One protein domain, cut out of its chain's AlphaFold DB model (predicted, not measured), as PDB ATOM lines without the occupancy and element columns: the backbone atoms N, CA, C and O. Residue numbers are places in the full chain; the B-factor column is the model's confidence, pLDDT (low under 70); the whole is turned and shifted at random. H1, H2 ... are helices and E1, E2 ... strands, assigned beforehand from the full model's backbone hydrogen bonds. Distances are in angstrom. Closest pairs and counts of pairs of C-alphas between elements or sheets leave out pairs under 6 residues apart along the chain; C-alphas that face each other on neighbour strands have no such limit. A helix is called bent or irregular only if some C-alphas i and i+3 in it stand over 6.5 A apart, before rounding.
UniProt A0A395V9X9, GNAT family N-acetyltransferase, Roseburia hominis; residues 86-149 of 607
ATOM      1  N   GLN A  86     -24.588 -33.900   0.293       89.88
ATOM      2  CA  GLN A  86     -25.702 -33.282  -0.409       89.88
ATOM      3  C   GLN A  86     -26.907 -33.215   0.526       89.88
ATOM      4  O   GLN A  86     -27.463 -34.251   0.907       89.88
ATOM      5  N   VAL A  87     -27.305 -32.004   0.907       94.25
ATOM      6  CA  VAL A  87     -28.280 -31.794   1.982       94.25
ATOM      7  C   VAL A  87     -29.454 -30.947   1.508       94.25
ATOM      8  O   VAL A  87     -29.270 -29.922   0.855       94.25
ATOM      9  N   TRP A  88     -30.665 -31.349   1.888       95.44
ATOM     10  CA  TRP A  88     -31.867 -30.516   1.821       95.44
ATOM     11  C   TRP A  88     -32.322 -30.104   3.218       95.44
ATOM     12  O   TRP A  88     -32.200 -30.879   4.167       95.44
ATOM     13  N   LEU A  89     -32.926 -28.922   3.330       96.38
ATOM     14  CA  LEU A  89     -33.677 -28.522   4.521       96.38
ATOM     15  C   LEU A  89     -35.175 -28.728   4.280       96.38
ATOM     16  O   LEU A  89     -35.700 -28.350   3.230       96.38
ATOM     17  N   LEU A  90     -35.869 -29.327   5.244       94.94
ATOM     18  CA  LEU A  90     -37.313 -29.544   5.223       94.94
ATOM     19  C   LEU A  90     -37.972 -28.733   6.338       94.94
ATOM     20  O   LEU A  90     -37.768 -29.019   7.518       94.94
ATOM     21  N   GLY A  91     -38.791 -27.747   5.981       94.44
ATOM     22  CA  GLY A  91     -39.465 -26.914   6.971       94.44
ATOM     23  C   GLY A  91     -40.007 -25.602   6.427       94.44
ATOM     24  O   GLY A  91     -39.911 -25.284   5.239       94.44
ATOM     25  N   GLU A  92     -40.560 -24.808   7.337       94.38
ATOM     26  CA  GLU A  92     -40.852 -23.403   7.091       94.38
ATOM     27  C   GLU A  92     -39.563 -22.574   7.057       94.38
ATOM     28  O   GLU A  92     -38.572 -22.888   7.720       94.38
ATOM     29  N   ALA A  93     -39.587 -21.475   6.297       93.25
ATOM     30  CA  ALA A  93     -38.408 -20.632   6.087       93.25
ATOM     31  C   ALA A  93     -37.799 -20.129   7.409       93.25
ATOM     32  O   ALA A  93     -36.583 -20.142   7.563       93.25
ATOM     33  N   ALA A  94     -38.643 -19.772   8.384       92.12
ATOM     34  CA  ALA A  94     -38.209 -19.293   9.697       92.12
ATOM     35  C   ALA A  94     -37.414 -20.338  10.505       92.12
ATOM     36  O   ALA A  94     -36.571 -19.971  11.321       92.12
ATOM     37  N   ASP A  95     -37.656 -21.632  10.275       93.06
ATOM     38  CA  ASP A  95     -36.939 -22.713  10.952       93.06
ATOM     39  C   ASP A  95     -35.720 -23.200  10.172       93.06
ATOM     40  O   ASP A  95     -34.776 -23.692  10.795       93.06
ATOM     41  N   CYS A  96     -35.742 -23.071   8.843       95.19
ATOM     42  CA  CYS A  96     -34.649 -23.478   7.960       95.19
ATOM     43  C   CYS A  96     -33.528 -22.438   7.904       95.19
ATOM     44  O   CYS A  96     -32.364 -22.819   7.929       95.19
ATOM     45  N   GLU A  97     -33.851 -21.140   7.891       94.44
ATOM     46  CA  GLU A  97     -32.854 -20.065   7.782       94.44
ATOM     47  C   GLU A  97     -31.785 -20.112   8.900       94.44
ATOM     48  O   GLU A  97     -30.601 -19.942   8.599       94.44
ATOM     49  N   PRO A  98     -32.121 -20.379  10.182       93.38
ATOM     50  CA  PRO A  98     -31.104 -20.577  11.213       93.38
ATOM     51  C   PRO A  98     -30.232 -21.812  10.963       93.38
ATOM     52  O   PRO A  98     -29.028 -21.746  11.178       93.38
ATOM     53  N   VAL A  99     -30.816 -22.913  10.478       95.19
ATOM     54  CA  VAL A  99     -30.091 -24.171  10.221       95.19
ATOM     55  C   VAL A  99     -29.131 -24.020   9.047       95.19
ATOM     56  O   VAL A  99     -27.993 -24.468   9.137       95.19
ATOM     57  N   GLU A 100     -29.538 -23.321   7.989       95.56
ATOM     58  CA  GLU A 100     -28.672 -22.976   6.859       95.56
ATOM     59  C   GLU A 100     -27.400 -22.250   7.321       95.56
ATOM     60  O   GLU A 100     -26.304 -22.584   6.881       95.56
ATOM     61  N   LYS A 101     -27.523 -21.326   8.284       94.44
ATOM     62  CA  LYS A 101     -26.382 -20.595   8.869       94.44
ATOM     63  C   LYS A 101     -25.487 -21.459   9.769       94.44
ATOM     64  O   LYS A 101     -24.377 -21.035  10.090       94.44
ATOM     65  N   LEU A 102     -25.959 -22.627  10.211       95.75
ATOM     66  CA  LEU A 102     -25.185 -23.566  11.031       95.75
ATOM     67  C   LEU A 102     -24.368 -24.552  10.192       95.75
ATOM     68  O   LEU A 102     -23.396 -25.090  10.719       95.75
ATOM     69  N   LEU A 103     -24.745 -24.790   8.930       94.88
ATOM     70  CA  LEU A 103     -24.066 -25.743   8.052       94.88
ATOM     71  C   LEU A 103     -22.594 -25.365   7.849       94.88
ATOM     72  O   LEU A 103     -22.255 -24.227   7.518       94.88
ATOM     73  N   ASP A 104     -21.717 -26.351   8.007       92.81
ATOM     74  CA  ASP A 104     -20.316 -26.232   7.640       92.81
ATOM     75  C   ASP A 104     -20.198 -26.351   6.118       92.81
ATOM     76  O   ASP A 104     -20.252 -27.440   5.540       92.81
ATOM     77  N   VAL A 105     -20.020 -25.206   5.460       85.19
ATOM     78  CA  VAL A 105     -19.881 -25.113   4.001       85.19
ATOM     79  C   VAL A 105     -18.682 -25.891   3.457       85.19
ATOM     80  O   VAL A 105     -18.635 -26.142   2.257       85.19
ATOM     81  N   SER A 106     -17.710 -26.282   4.293       82.50
ATOM     82  CA  SER A 106     -16.610 -27.164   3.880       82.50
ATOM     83  C   SER A 106     -17.023 -28.637   3.804       82.50
ATOM     84  O   SER A 106     -16.381 -29.402   3.090       82.50
ATOM     85  N   GLN A 107     -18.093 -29.023   4.502       87.19
ATOM     86  CA  GLN A 107     -18.605 -30.394   4.583       87.19
ATOM     87  C   GLN A 107     -19.888 -30.597   3.773       87.19
ATOM     88  O   GLN A 107     -20.203 -31.726   3.402       87.19
ATOM     89  N   VAL A 108     -20.651 -29.528   3.528       89.25
ATOM     90  CA  VAL A 108     -22.026 -29.611   3.028       89.25
ATOM     91  C   VAL A 108     -22.230 -28.792   1.763       89.25
ATOM     92  O   VAL A 108     -21.829 -27.631   1.675       89.25
ATOM     93  N   HIS A 109     -22.940 -29.391   0.812       87.94
ATOM     94  CA  HIS A 109     -23.582 -28.709  -0.296       87.94
ATOM     95  C   HIS A 109     -25.094 -28.632  -0.034       87.94
ATOM     96  O   HIS A 109     -25.799 -29.648  -0.040       87.94
ATOM     97  N   LEU A 110     -25.599 -27.423   0.220       90.25
ATOM     98  CA  LEU A 110     -27.025 -27.188   0.433       90.25
ATOM     99  C   LEU A 110     -27.748 -27.113  -0.917       90.25
ATOM    100  O   LEU A 110     -27.620 -26.135  -1.648       90.25
ATOM    101  N   LEU A 111     -28.554 -28.131  -1.217       89.19
ATOM    102  CA  LEU A 111     -29.333 -28.220  -2.454       89.19
ATOM    103  C   LEU A 111     -30.571 -27.309  -2.453       89.19
ATOM    104  O   LEU A 111     -31.090 -26.961  -3.515       89.19
ATOM    105  N   GLY A 112     -31.044 -26.920  -1.268       89.75
ATOM    106  CA  GLY A 112     -32.127 -25.961  -1.080       89.75
ATOM    107  C   GLY A 112     -33.040 -26.294   0.098       89.75
ATOM    108  O   GLY A 112     -32.759 -27.174   0.914       89.75
ATOM    109  N   THR A 113     -34.168 -25.583   0.162       94.25
ATOM    110  CA  THR A 113     -35.210 -25.771   1.181       94.25
ATOM    111  C   THR A 113     -36.521 -26.208   0.530       94.25
ATOM    112  O   THR A 113     -36.934 -25.648  -0.488       94.25
ATOM    113  N   VAL A 114     -37.201 -27.189   1.126       93.25
ATOM    114  CA  VAL A 114     -38.509 -27.697   0.690       93.25
ATOM    115  C   VAL A 114     -39.508 -27.715   1.844       93.25
ATOM    116  O   VAL A 114     -39.138 -27.831   3.006       93.25
ATOM    117  N   ARG A 115     -40.805 -27.635   1.526       91.25
ATOM    118  CA  ARG A 115     -41.893 -27.763   2.519       91.25
ATOM    119  C   ARG A 115     -42.458 -29.176   2.638       91.25
ATOM    120  O   ARG A 115     -43.125 -29.489   3.620       91.25
ATOM    121  N   GLN A 116     -42.246 -30.002   1.617       88.81
ATOM    122  CA  GLN A 116     -42.704 -31.387   1.543       88.81
ATOM    123  C   GLN A 116     -41.667 -32.215   0.787       88.81
ATOM    124  O   GLN A 116     -41.030 -31.717  -0.142       88.81
ATOM    125  N   ILE A 117     -41.514 -33.476   1.188       87.88
ATOM    126  CA  ILE A 117     -40.593 -34.413   0.545       87.88
ATOM    127  C   ILE A 117     -41.210 -34.903  -0.770       87.88
ATOM    128  O   ILE A 117     -42.382 -35.277  -0.815       87.88
ATOM    129  N   SER A 118     -40.409 -34.918  -1.834       87.56
ATOM    130  CA  SER A 118     -40.783 -35.420  -3.156       87.56
ATOM    131  C   SER A 118     -39.675 -36.300  -3.740       87.56
ATOM    132  O   SER A 118     -38.582 -36.412  -3.180       87.56
ATOM    133  N   ASP A 119     -39.925 -36.913  -4.897       84.81
ATOM    134  CA  ASP A 119     -38.944 -37.789  -5.552       84.81
ATOM    135  C   ASP A 119     -37.628 -37.078  -5.909       84.81
ATOM    136  O   ASP A 119     -36.588 -37.730  -5.972       84.81
ATOM    137  N   GLY A 120     -37.638 -35.745  -6.047       82.06
ATOM    138  CA  GLY A 120     -36.443 -34.944  -6.334       82.06
ATOM    139  C   GLY A 120     -35.376 -34.950  -5.231       82.06
ATOM    140  O   GLY A 120     -34.241 -34.569  -5.495       82.06
ATOM    141  N   GLN A 121     -35.705 -35.393  -4.012       87.06
ATOM    142  CA  GLN A 121     -34.760 -35.451  -2.890       87.06
ATOM    143  C   GLN A 121     -34.105 -36.835  -2.703       87.06
ATOM    144  O   GLN A 121     -33.172 -36.961  -1.913       87.06
ATOM    145  N   ARG A 122     -34.558 -37.885  -3.408       83.25
ATOM    146  CA  ARG A 122     -34.170 -39.286  -3.121       83.25
ATOM    147  C   ARG A 122     -32.684 -39.605  -3.294       83.25
ATOM    148  O   ARG A 122     -32.207 -40.535  -2.651       83.25
ATOM    149  N   GLU A 123     -31.994 -38.864  -4.156       80.75
ATOM    150  CA  GLU A 123     -30.575 -39.074  -4.484       80.75
ATOM    151  C   GLU A 123     -29.622 -38.208  -3.637       80.75
ATOM    152  O   GLU A 123     -28.413 -38.213  -3.865       80.75
ATOM    153  N   SER A 124     -30.152 -37.444  -2.674       87.88
ATOM    154  CA  SER A 124     -29.343 -36.684  -1.709       87.88
ATOM    155  C   SER A 124     -28.911 -37.550  -0.521       87.88
ATOM    156  O   SER A 124     -29.487 -38.610  -0.274       87.88
ATOM    157  N   ASP A 125     -27.890 -37.103   0.215       91.12
ATOM    158  CA  ASP A 125     -27.362 -37.844   1.363       91.12
ATOM    159  C   ASP A 125     -28.279 -37.681   2.587       91.12
ATOM    160  O   ASP A 125     -28.638 -38.669   3.236       91.12
ATOM    161  N   TYR A 126     -28.719 -36.444   2.861       95.50
ATOM    162  CA  TYR A 126     -29.552 -36.122   4.024       95.50
ATOM    163  C   TYR A 126     -30.666 -35.110   3.721       95.50
ATOM    164  O   TYR A 126     -30.483 -34.146   2.977       95.50
ATOM    165  N   ILE A 127     -31.805 -35.275   4.399       95.00
ATOM    166  CA  ILE A 127     -32.823 -34.230   4.577       95.00
ATOM    167  C   ILE A 127     -32.847 -33.850   6.056       95.00
ATOM    168  O   ILE A 127     -33.137 -34.693   6.901       95.00
ATOM    169  N   ILE A 128     -32.589 -32.587   6.380       95.25
ATOM    170  CA  ILE A 128     -32.659 -32.081   7.753       95.25
ATOM    171  C   ILE A 128     -34.057 -31.533   8.008       95.25
ATOM    172  O   ILE A 128     -34.494 -30.588   7.352       95.25
ATOM    173  N   VAL A 129     -34.768 -32.140   8.954       94.06
ATOM    174  CA  VAL A 129     -36.130 -31.757   9.335       94.06
ATOM    175  C   VAL A 129     -36.060 -30.613  10.345       94.06
ATOM    176  O   VAL A 129     -35.762 -30.831  11.514       94.06
ATOM    177  N   CYS A 130     -36.298 -29.386   9.884       93.62
ATOM    178  CA  CYS A 130     -36.118 -28.157  10.661       93.62
ATOM    179  C   CYS A 130     -37.377 -27.741  11.444       93.62
ATOM    180  O   CYS A 130     -37.258 -27.162  12.527       93.62
ATOM    181  N   SER A 131     -38.565 -28.006  10.894       90.44
ATOM    182  CA  SER A 131     -39.865 -27.689  11.513       90.44
ATOM    183  C   SER A 131     -40.509 -28.929  12.131       90.44
ATOM    184  O   SER A 131     -40.225 -30.050  11.718       90.44
ATOM    185  N   GLN A 132     -41.412 -28.738  13.097       81.19
ATOM    186  CA  GLN A 132     -42.175 -29.846  13.675       81.19
ATOM    187  C   GLN A 132     -43.201 -30.393  12.674       81.19
ATOM    188  O   GLN A 132     -44.047 -29.651  12.171       81.19
ATOM    189  N   TYR A 133     -43.161 -31.705  12.438       65.12
ATOM    190  CA  TYR A 133     -44.105 -32.418  11.576       65.12
ATOM    191  C   TYR A 133     -44.678 -33.645  12.294       65.12
ATOM    192  O   TYR A 133     -43.972 -34.627  12.519       65.12
ATOM    193  N   GLU A 134     -45.978 -33.630  12.609       61.47
ATOM    194  CA  GLU A 134     -46.659 -34.772  13.251       61.47
ATOM    195  C   GLU A 134     -46.655 -36.035  12.368       61.47
ATOM    196  O   GLU A 134     -46.624 -37.156  12.866       61.47
ATOM    197  N   ASN A 135     -46.644 -35.869  11.044       57.88
ATOM    198  CA  ASN A 135     -46.754 -36.944  10.055       57.88
ATOM    199  C   ASN A 135     -45.416 -37.594   9.649       57.88
ATOM    200  O   ASN A 135     -45.416 -38.460   8.776       57.88
ATOM    201  N   ILE A 136     -44.292 -37.169  10.237       58.03
ATOM    202  CA  ILE A 136     -42.941 -37.694   9.941       58.03
ATOM    203  C   ILE A 136     -42.351 -38.425  11.168       58.03
ATOM    204  O   ILE A 136     -41.237 -38.945  11.133       58.03
ATOM    205  N   ALA A 137     -43.114 -38.535  12.263       62.88
ATOM    206  CA  ALA A 137     -42.728 -39.332  13.424       62.88
ATOM    207  C   ALA A 137     -42.460 -40.801  13.029       62.88
ATOM    208  O   ALA A 137     -43.257 -41.414  12.319       62.88
ATOM    209  N   GLY A 138     -41.312 -41.344  13.449       66.81
ATOM    210  CA  GLY A 138     -40.861 -42.699  13.103       66.81
ATOM    211  C   GLY A 138     -40.382 -42.907  11.655       66.81
ATOM    212  O   GLY A 138     -40.042 -44.030  11.285       66.81
ATOM    213  N   ILE A 139     -40.342 -41.863  10.813       74.50
ATOM    214  CA  ILE A 139     -39.807 -41.951   9.445       74.50
ATOM    215  C   ILE A 139     -38.363 -41.444   9.432       74.50
ATOM    216  O   ILE A 139     -38.110 -40.244   9.494       74.50
ATOM    217  N   HIS A 140     -37.419 -42.373   9.289       81.12
ATOM    218  CA  HIS A 140     -35.979 -42.079   9.261       81.12
ATOM    219  C   HIS A 140     -35.384 -42.098   7.846       81.12
ATOM    220  O   HIS A 140     -34.268 -41.632   7.629       81.12
ATOM    221  N   TRP A 141     -36.122 -42.632   6.870       85.25
ATOM    222  CA  TRP A 141     -35.653 -42.817   5.498       85.25
ATOM    223  C   TRP A 141     -36.766 -42.528   4.495       85.25
ATOM    224  O   TRP A 141     -37.913 -42.930   4.696       85.25
ATOM    225  N   PHE A 142     -36.415 -41.893   3.378       83.94
ATOM    226  CA  PHE A 142     -37.291 -41.741   2.217       83.94
ATOM    227  C   PHE A 142     -36.577 -42.266   0.967       83.94
ATOM    228  O   PHE A 142     -35.764 -41.590   0.345       83.94
ATOM    229  N   GLY A 143     -36.840 -43.521   0.595       85.50
ATOM    230  CA  GLY A 143     -36.016 -44.196  -0.409       85.50
ATOM    231  C   GLY A 143     -34.615 -44.467   0.145       85.50
ATOM    232  O   GLY A 143     -34.481 -45.276   1.058       85.50
ATOM    233  N   LYS A 144     -33.583 -43.814  -0.409       83.50
ATOM    234  CA  LYS A 144     -32.188 -43.938   0.056       83.50
ATOM    235  C   LYS A 144     -31.719 -42.780   0.938       83.50
ATOM    236  O   LYS A 144     -30.715 -42.941   1.623       83.50
ATOM    237  N   VAL A 145     -32.425 -41.647   0.934       89.69
ATOM    238  CA  VAL A 145     -32.027 -40.479   1.727       89.69
ATOM    239  C   VAL A 145     -32.446 -40.645   3.186       89.69
ATOM    240  O   VAL A 145     -33.567 -41.085   3.471       89.69
ATOM    241  N   ARG A 146     -31.546 -40.287   4.108       91.94
ATOM    242  CA  ARG A 146     -31.808 -40.293   5.551       91.94
ATOM    243  C   ARG A 146     -32.422 -38.966   5.992       91.94
ATOM    244  O   ARG A 146     -31.951 -37.898   5.605       91.94
ATOM    245  N   LEU A 147     -33.452 -39.033   6.825       92.19
ATOM    246  CA  LEU A 147     -34.054 -37.871   7.469       92.19
ATOM    247  C   LEU A 147     -33.379 -37.659   8.826       92.19
ATOM    248  O   LEU A 147     -33.371 -38.570   9.646       92.19
ATOM    249  N   LEU A 148     -32.829 -36.465   9.049       92.94
ATOM    250  CA  LEU A 148     -32.223 -36.052  10.313       92.94
ATOM    251  C   LEU A 148     -33.220 -35.188  11.085       92.94
ATOM    252  O   LEU A 148     -33.557 -34.083  10.647       92.94
ATOM    253  N   ARG A 149     -33.704 -35.680  12.228       89.44
ATOM    254  CA  ARG A 149     -34.754 -35.041  13.041       89.44
ATOM    255  C   ARG A 149     -34.229 -33.884  13.894       89.44
ATOM    256  O   ARG A 149     -34.228 -33.939  15.124       89.44
TER     257      ARG A 149
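This is residues 86 to 149 of the 607 residues of the protein "GNAT family N-acetyltransferase" of Roseburia hominis (UniProt A0A395V9X9). A small, strongly twisted sheet of four parallel strands has one short helix, H1, over one face, above the inner strand E1. A long link with no named element, residues 130 to 144, swings out after E3 and returns to E4, where residues 141 and 142 pair antiparallel with residues 145 and 146 of E4. The printed part has 64 residues, with one named helix and four named strands in the order E1, H1, E2, E3, E4; the sheet's order is E2, E1, E3, E4. The class is mixed, helices and strands, though just 28 residues, under half, are in named elements. The whole is compact, with a radius of gyration of the C-alphas of 10.9 A and spans of 29 by 24 by 17 A.

The sheet's inner strands are E1, residues 86 to 90, and E3, residues 126 to 129, parallel at 19 degrees, with N 90 and O 128 2.8 A apart, within hydrogen-bond range. On the other side of E1 is the edge strand E2, residues 108 to 114, parallel to E1 at 30 degrees, with N 111 and O 87 at 2.8 A. The other edge strand is E4, residues 145 to 148, parallel to E3 at 35 degrees, with N 127 and O 146 at 2.9 A. E2 and E4 are apart. H1, residues 93 to 100, is on the sheet at a height over the sheet of 8.9 A; it lies over E1 and runs along the strands, at 21 degrees to E1 on the local plane. The closest C-alphas of H1 and E1 are those of Cys 96 and Leu 89, 6.2 A apart; those of H1 and E2 are Cys 96 and Thr 113, 7.2 A. H1 and E3 are near each other. E1, H1 and E2 form a strand-helix-strand unit, two parallel neighbour strands with a helix between, whose crossover is right-handed. In H1, 2 of 4 O i to N i+4 pairs are within hydrogen-bond range.

E1 begins at C-alpha 86, (-25.702, -33.282, -0.409), and is 13.4 A long. E2, the longest strand with 7 residues, measures 16.8 A. H1 begins at C-alpha 93, (-38.408, -20.632, 6.087), and is 10.0 A long; it is neither bent nor irregular, but only just: C-alphas 95 and 98 are 6.2 A apart. E3 measures 9.5 A, and E4 9.7 A, ending at C-alpha 148, (-32.223, -36.052, 10.313).

The two C-alphas farthest apart are those of Ser 106 and Glu 134, 32.4 A. The printed part has no cut. The links from E2 to E3 and from E3 to E4 are long. Residues 133 to 138 have pLDDT under 70; the mean of the printed part is 87.5.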